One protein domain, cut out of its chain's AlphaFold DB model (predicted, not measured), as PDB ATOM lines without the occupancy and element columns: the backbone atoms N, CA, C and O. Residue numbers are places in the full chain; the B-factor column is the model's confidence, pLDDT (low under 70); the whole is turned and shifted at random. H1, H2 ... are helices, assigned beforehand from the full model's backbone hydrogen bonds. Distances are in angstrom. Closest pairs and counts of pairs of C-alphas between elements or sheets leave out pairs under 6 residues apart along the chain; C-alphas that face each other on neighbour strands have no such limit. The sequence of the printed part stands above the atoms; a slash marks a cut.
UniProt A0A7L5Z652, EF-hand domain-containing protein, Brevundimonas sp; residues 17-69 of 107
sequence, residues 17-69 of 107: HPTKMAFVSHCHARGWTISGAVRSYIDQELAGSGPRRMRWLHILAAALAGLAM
ATOM      1  N   HIS A  17       6.510  40.395 -33.584       97.50
ATOM      2  CA  HIS A  17       6.938  41.684 -33.036       97.50
ATOM      3  C   HIS A  17       6.559  42.897 -33.912       97.50
ATOM      4  O   HIS A  17       6.001  43.851 -33.361       97.50
ATOM      5  N   PRO A  18       6.793  42.905 -35.246       97.75
ATOM      6  CA  PRO A  18       6.442  44.067 -36.066       97.75
ATOM      7  C   PRO A  18       4.935  44.354 -36.052       97.75
ATOM      8  O   PRO A  18       4.529  45.505 -35.913       97.75
ATOM      9  N   THR A  19       4.101  43.314 -36.093       97.69
ATOM     10  CA  THR A  19       2.639  43.438 -36.052       97.69
ATOM     11  C   THR A  19       2.164  44.016 -34.723       97.69
ATOM     12  O   THR A  19       1.324  44.916 -34.704       97.69
ATOM     13  N   LYS A  20       2.737  43.552 -33.603       97.12
ATOM     14  CA  LYS A  20       2.443  44.102 -32.273       97.12
ATOM     15  C   LYS A  20       2.759  45.598 -32.223       97.12
ATOM     16  O   LYS A  20       1.930  46.372 -31.757       97.12
ATOM     17  N   MET A  21       3.933  46.008 -32.703       98.06
ATOM     18  CA  MET A  21       4.353  47.415 -32.671       98.06
ATOM     19  C   MET A  21       3.470  48.301 -33.549       98.06
ATOM     20  O   MET A  21       3.032  49.357 -33.094       98.06
ATOM     21  N   ALA A  22       3.145  47.844 -34.761       97.88
ATOM     22  CA  ALA A  22       2.244  48.559 -35.659       97.88
ATOM     23  C   ALA A  22       0.858  48.767 -35.025       97.88
ATOM     24  O   ALA A  22       0.328  49.878 -35.031       97.88
ATOM     25  N   PHE A  23       0.296  47.726 -34.403       97.25
ATOM     26  CA  PHE A  23      -1.003  47.815 -33.739       97.25
ATOM     27  C   PHE A  23      -0.988  48.760 -32.530       97.25
ATOM     28  O   PHE A  23      -1.902  49.569 -32.362       97.25
ATOM     29  N   VAL A  24       0.060  48.691 -31.706       96.94
ATOM     30  CA  VAL A  24       0.238  49.574 -30.545       96.94
ATOM     31  C   VAL A  24       0.348  51.032 -30.990       96.94
ATOM     32  O   VAL A  24      -0.372  51.882 -30.468       96.94
ATOM     33  N   SER A  25       1.178  51.316 -31.997       97.75
ATOM     34  CA  SER A  25       1.327  52.657 -32.573       97.75
ATOM     35  C   SER A  25      -0.008  53.208 -33.093       97.75
ATOM     36  O   SER A  25      -0.395  54.321 -32.736       97.75
ATOM     37  N   HIS A  26      -0.764  52.397 -33.841       97.38
ATOM     38  CA  HIS A  26      -2.093  52.762 -34.344       97.38
ATOM     39  C   HIS A  26      -3.085  53.103 -33.224       97.38
ATOM     40  O   HIS A  26      -3.830  54.079 -33.325       97.38
ATOM     41  N   CYS A  27      -3.085  52.330 -32.133       97.25
ATOM     42  CA  CYS A  27      -3.938  52.606 -30.976       97.25
ATOM     43  C   CYS A  27      -3.556  53.925 -30.293       97.25
ATOM     44  O   CYS A  27      -4.435  54.740 -30.009       97.25
ATOM     45  N   HIS A  28      -2.259  54.165 -30.075       95.88
ATOM     46  CA  HIS A  28      -1.781  55.395 -29.441       95.88
ATOM     47  C   HIS A  28      -2.105  56.642 -30.266       95.88
ATOM     48  O   HIS A  28      -2.588  57.619 -29.700       95.88
ATOM     49  N   ALA A  29      -1.925  56.594 -31.589       96.50
ATOM     50  CA  ALA A  29      -2.258  57.707 -32.480       96.50
ATOM     51  C   ALA A  29      -3.747  58.100 -32.422       96.50
ATOM     52  O   ALA A  29      -4.100  59.251 -32.662       96.50
ATOM     53  N   ARG A  30      -4.625  57.150 -32.076       93.69
ATOM     54  CA  ARG A  30      -6.073  57.356 -31.923       93.69
ATOM     55  C   ARG A  30      -6.516  57.630 -30.482       93.69
ATOM     56  O   ARG A  30      -7.712  57.767 -30.240       93.69
ATOM     57  N   GLY A  31      -5.585  57.688 -29.526       95.81
ATOM     58  CA  GLY A  31      -5.897  57.855 -28.103       95.81
ATOM     59  C   GLY A  31      -6.622  56.651 -27.488       95.81
ATOM     60  O   GLY A  31      -7.355  56.796 -26.511       95.81
ATOM     61  N   TRP A  32      -6.472  55.460 -28.069       95.44
ATOM     62  CA  TRP A  32      -7.153  54.246 -27.622       95.44
ATOM     63  C   TRP A  32      -6.241  53.366 -26.772       95.44
ATOM     64  O   TRP A  32      -5.047  53.226 -27.030       95.44
ATOM     65  N   THR A  33      -6.833  52.687 -25.787       95.75
ATOM     66  CA  THR A  33      -6.155  51.574 -25.113       95.75
ATOM     67  C   THR A  33      -6.203  50.329 -25.993       95.75
ATOM     68  O   THR A  33      -7.206  50.062 -26.656       95.75
ATOM     69  N   ILE A  34      -5.147  49.518 -25.940       94.62
ATOM     70  CA  ILE A  34      -5.039  48.263 -26.700       94.62
ATOM     71  C   ILE A  34      -6.244  47.351 -26.413       94.62
ATOM     72  O   ILE A  34      -6.930  46.904 -27.329       94.62
ATOM     73  N   SER A  35      -6.567  47.116 -25.134       92.06
ATOM     74  CA  SER A  35      -7.723  46.289 -24.757       92.06
ATOM     75  C   SER A  35      -9.062  46.904 -25.171       92.06
ATOM     76  O   SER A  35     -10.041  46.180 -25.321       92.06
ATOM     77  N   GLY A  36      -9.142  48.231 -25.300       93.00
ATOM     78  CA  GLY A  36     -10.318  48.914 -25.836       93.00
ATOM     79  C   GLY A  36     -10.493  48.634 -27.325       93.00
ATOM     80  O   GLY A  36     -11.574  48.224 -27.740       93.00
ATOM     81  N   ALA A  37      -9.410  48.755 -28.097       94.75
ATOM     82  CA  ALA A  37      -9.405  48.466 -29.526       94.75
ATOM     83  C   ALA A  37      -9.819  47.014 -29.814       94.75
ATOM     84  O   ALA A  37     -10.726  46.787 -30.611       94.75
ATOM     85  N   VAL A  38      -9.243  46.039 -29.101       93.75
ATOM     86  CA  VAL A  38      -9.588  44.614 -29.271       93.75
ATOM     87  C   VAL A  38     -11.062  44.343 -28.957       93.75
ATOM     88  O   VAL A  38     -11.737  43.685 -29.742       93.75
ATOM     89  N   ARG A  39     -11.596  44.889 -27.855       90.94
ATOM     90  CA  ARG A  39     -13.026  44.737 -27.523       90.94
ATOM     91  C   ARG A  39     -13.917  45.340 -28.597       90.94
ATOM     92  O   ARG A  39     -14.822  44.671 -29.068       90.94
ATOM     93  N   SER A  40     -13.609  46.564 -29.024       91.81
ATOM     94  CA  SER A  40     -14.390  47.238 -30.060       91.81
ATOM     95  C   SER A  40     -14.388  46.469 -31.379       91.81
ATOM     96  O   SER A  40     -15.398  46.447 -32.073       91.81
ATOM     97  N   TYR A  41     -13.272  45.822 -31.726       93.38
ATOM     98  CA  TYR A  41     -13.187  44.971 -32.905       93.38
ATOM     99  C   TYR A  41     -14.107  43.751 -32.769       93.38
ATOM    100  O   TYR A  41     -14.922  43.503 -33.651       93.38
ATOM    101  N   ILE A  42     -14.037  43.045 -31.634       92.75
ATOM    102  CA  ILE A  42     -14.885  41.876 -31.352       92.75
ATOM    103  C   ILE A  42     -16.369  42.260 -31.376       92.75
ATOM    104  O   ILE A  42     -17.163  41.592 -32.034       92.75
ATOM    105  N   ASP A  43     -16.748  43.352 -30.709       91.88
ATOM    106  CA  ASP A  43     -18.139  43.811 -30.662       91.88
ATOM    107  C   ASP A  43     -18.671  44.132 -32.066       91.88
ATOM    108  O   ASP A  43     -19.813  43.802 -32.383       91.88
ATOM    109  N   GLN A  44     -17.849  44.741 -32.928       91.06
ATOM    110  CA  GLN A  44     -18.220  45.039 -34.314       91.06
ATOM    111  C   GLN A  44     -18.378  43.773 -35.160       91.06
ATOM    112  O   GLN A  44     -19.361  43.662 -35.896       91.06
ATOM    113  N   GLU A  45     -17.465  42.810 -35.026       91.69
ATOM    114  CA  GLU A  45     -17.521  41.527 -35.736       91.69
ATOM    115  C   GLU A  45     -18.782  40.729 -35.352       91.69
ATOM    116  O   GLU A  45     -19.523  40.223 -36.203       91.69
ATOM    117  N   LEU A  46     -19.105  40.701 -34.054       89.19
ATOM    118  CA  LEU A  46     -20.307  40.046 -33.538       89.19
ATOM    119  C   LEU A  46     -21.589  40.797 -33.926       89.19
ATOM    120  O   LEU A  46     -22.581  40.174 -34.309       89.19
ATOM    121  N   ALA A  47     -21.585  42.133 -33.889       84.56
ATOM    122  CA  ALA A  47     -22.734  42.951 -34.287       84.56
ATOM    123  C   ALA A  47     -23.008  42.909 -35.804       84.56
ATOM    124  O   ALA A  47     -24.147  43.119 -36.242       84.56
ATOM    125  N   GLY A  48     -21.977  42.660 -36.616       69.56
ATOM    126  CA  GLY A  48     -22.077  42.452 -38.061       69.56
ATOM    127  C   GLY A  48     -22.682  41.102 -38.448       69.56
ATOM    128  O   GLY A  48     -23.289  40.994 -39.511       69.56
ATOM    129  N   SER A  49     -22.602  40.110 -37.560       61.25
ATOM    130  CA  SER A  49     -23.048  38.730 -37.799       61.25
ATOM    131  C   SER A  49     -24.561  38.503 -37.628       61.25
ATOM    132  O   SER A  49     -25.058  37.400 -37.848       61.25
ATOM    133  N   GLY A  50     -25.334  39.530 -37.258       61.53
ATOM    134  CA  GLY A  50     -26.802  39.457 -37.226       61.53
ATOM    135  C   GLY A  50     -27.433  39.562 -38.627       61.53
ATOM    136  O   GLY A  50     -26.840  40.175 -39.518       61.53
ATOM    137  N   PRO A  51     -28.664  39.057 -38.856       53.94
ATOM    138  CA  PRO A  51     -29.321  39.092 -40.164       53.94
ATOM    139  C   PRO A  51     -29.830  40.510 -40.499       53.94
ATOM    140  O   PRO A  51     -31.027  40.765 -40.626       53.94
ATOM    141  N   ARG A  52     -28.915  41.474 -40.684       58.34
ATOM    142  CA  ARG A  52     -29.225  42.848 -41.132       58.34
ATOM    143  C   ARG A  52     -29.938  42.832 -42.482       58.34
ATOM    144  O   ARG A  52     -30.803  43.667 -42.731       58.34
ATOM    145  N   ARG A  53     -29.628  41.829 -43.313       57.00
ATOM    146  CA  ARG A  53     -30.286  41.582 -44.598       57.00
ATOM    147  C   ARG A  53     -31.778  41.256 -44.437       57.00
ATOM    148  O   ARG A  53     -32.610  41.721 -45.198       57.00
ATOM    149  N   MET A  54     -32.130  40.520 -43.390       59.62
ATOM    150  CA  MET A  54     -33.510  40.135 -43.111       59.62
ATOM    151  C   MET A  54     -34.316  41.319 -42.567       59.62
ATOM    152  O   MET A  54     -35.473  41.482 -42.930       59.62
ATOM    153  N   ARG A  55     -33.708  42.206 -41.768       63.19
ATOM    154  CA  ARG A  55     -34.412  43.367 -41.196       63.19
ATOM    155  C   ARG A  55     -34.831  44.404 -42.247       63.19
ATOM    156  O   ARG A  55     -35.933  44.927 -42.144       63.19
ATOM    157  N   TRP A  56     -34.012  44.673 -43.271       68.56
ATOM    158  CA  TRP A  56     -34.429  45.569 -44.365       68.56
ATOM    159  C   TRP A  56     -35.468  44.914 -45.283       68.56
ATOM    160  O   TRP A  56     -36.390  45.598 -45.713       68.56
ATOM    161  N   LEU A  57     -35.372  43.597 -45.521       67.75
ATOM    162  CA  LEU A  57     -36.389  42.838 -46.258       67.75
ATOM    163  C   LEU A  57     -37.753  42.905 -45.558       67.75
ATOM    164  O   LEU A  57     -38.758  43.126 -46.222       67.75
ATOM    165  N   HIS A  58     -37.794  42.793 -44.224       63.78
ATOM    166  CA  HIS A  58     -39.034  42.959 -43.455       63.78
ATOM    167  C   HIS A  58     -39.571  44.396 -43.506       63.78
ATOM    168  O   HIS A  58     -40.778  44.577 -43.614       63.78
ATOM    169  N   ILE A  59     -38.704  45.418 -43.473       71.44
ATOM    170  CA  ILE A  59     -39.125  46.823 -43.629       71.44
ATOM    171  C   ILE A  59     -39.716  47.058 -45.029       71.44
ATOM    172  O   ILE A  59     -40.766  47.683 -45.149       71.44
ATOM    173  N   LEU A  60     -39.090  46.515 -46.078       70.06
ATOM    174  CA  LEU A  60     -39.590  46.607 -47.451       70.06
ATOM    175  C   LEU A  60     -40.921  45.856 -47.621       70.06
ATOM    176  O   LEU A  60     -41.860  46.386 -48.207       70.06
ATOM    177  N   ALA A  61     -41.022  44.644 -47.071       66.81
ATOM    178  CA  ALA A  61     -42.246  43.847 -47.099       66.81
ATOM    179  C   ALA A  61     -43.394  44.532 -46.339       66.81
ATOM    180  O   ALA A  61     -44.520  44.561 -46.830       66.81
ATOM    181  N   ALA A  62     -43.111  45.143 -45.184       63.91
ATOM    182  CA  ALA A  62     -44.092  45.917 -44.427       63.91
ATOM    183  C   ALA A  62     -44.544  47.179 -45.183       63.91
ATOM    184  O   ALA A  62     -45.734  47.487 -45.189       63.91
ATOM    185  N   ALA A  63     -43.631  47.880 -45.865       65.00
ATOM    186  CA  ALA A  63     -43.977  49.028 -46.703       65.00
ATOM    187  C   ALA A  63     -44.885  48.630 -47.884       65.00
ATOM    188  O   ALA A  63     -45.876  49.307 -48.146       65.00
ATOM    189  N   LEU A  64     -44.598  47.504 -48.550       63.34
ATOM    190  CA  LEU A  64     -45.443  46.966 -49.624       63.34
ATOM    191  C   LEU A  64     -46.824  46.519 -49.116       63.34
ATOM    192  O   LEU A  64     -47.833  46.810 -49.756       63.34
ATOM    193  N   ALA A  65     -46.892  45.869 -47.952       59.06
ATOM    194  CA  ALA A  65     -48.161  45.477 -47.335       59.06
ATOM    195  C   ALA A  65     -49.007  46.693 -46.907       59.06
ATOM    196  O   ALA A  65     -50.219  46.708 -47.124       59.06
ATOM    197  N   GLY A  66     -48.377  47.741 -46.365       56.19
ATOM    198  CA  GLY A  66     -49.048  49.000 -46.024       56.19
ATOM    199  C   GLY A  66     -49.627  49.723 -47.244       56.19
ATOM    200  O   GLY A  66     -50.720  50.278 -47.171       56.19
ATOM    201  N   LEU A  67     -48.946  49.650 -48.391       59.09
ATOM    202  CA  LEU A  67     -49.424  50.218 -49.657       59.09
ATOM    203  C   LEU A  67     -50.630  49.443 -50.222       59.09
ATOM    204  O   LEU A  67     -51.554  50.053 -50.751       59.09
ATOM    205  N   ALA A  68     -50.672  48.119 -50.039       56.66
ATOM    206  CA  ALA A  68     -51.816  47.293 -50.432       56.66
ATOM    207  C   ALA A  68     -53.060  47.519 -49.544       56.66
ATOM    208  O   ALA A  68     -54.181  47.474 -50.042       56.66
ATOM    209  N   MET A  69     -52.878  47.806 -48.249       50.47
ATOM    210  CA  MET A  69     -53.985  48.093 -47.318       50.47
ATOM    211  C   MET A  69     -54.454  49.561 -47.341       50.47
ATOM    212  O   MET A  69     -55.577  49.852 -46.937       50.47
TER     213      MET A  69
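Overview. This is residues 17 to 69 of the 107 residues of the protein "EF-hand domain-containing protein" of Brevundimonas sp (UniProt A0A7L5Z652). Picture a long, thin string of three helices without a core: H3 and H2 follow each other along the length, and H1 is set crosswise at the far end of H2, making a corner with it. The printed part has 53 residues, with named helices H1, H2, H3 in that order and no named strand: all helix. It is extended, a rod spanning 61 by 18 by 15 A, with a radius of gyration of the C-alphas of 19.9 A.

Arrangement. Start at H3, residues 52 to 69, which touches no helix. It and H2, residues 34 to 48, meet only through their link. H1, residues 17 to 29, is apart from H3. H1 and H2 only just touch, only at the corner, with 3 pairs of C-alphas within 8 A; the closest are those of Cys 27 and Ile 34, 6.2 A apart. Their lines are about perpendicular, at 88 degrees. In H1, H2 and H3 every O i to N i+4 pair is within hydrogen-bond range.

Along the chain. Find C-alpha 52 at (-29.225, 42.848, -41.132); H3 runs 26.1 A to C-alpha 69 at (-53.985, 48.093, -47.318). H2 measures 21.3 A. H1 runs 18.5 A from C-alpha 17 at (6.938, 41.684, -33.036).

Size, cuts and confidence. The C-alphas farthest apart, of His 17 and Met 69, are 62.9 A apart. The printed part has no cut, and both links are tight. Look for pLDDT under 70 in residues 48 to 58 and 61 to 69.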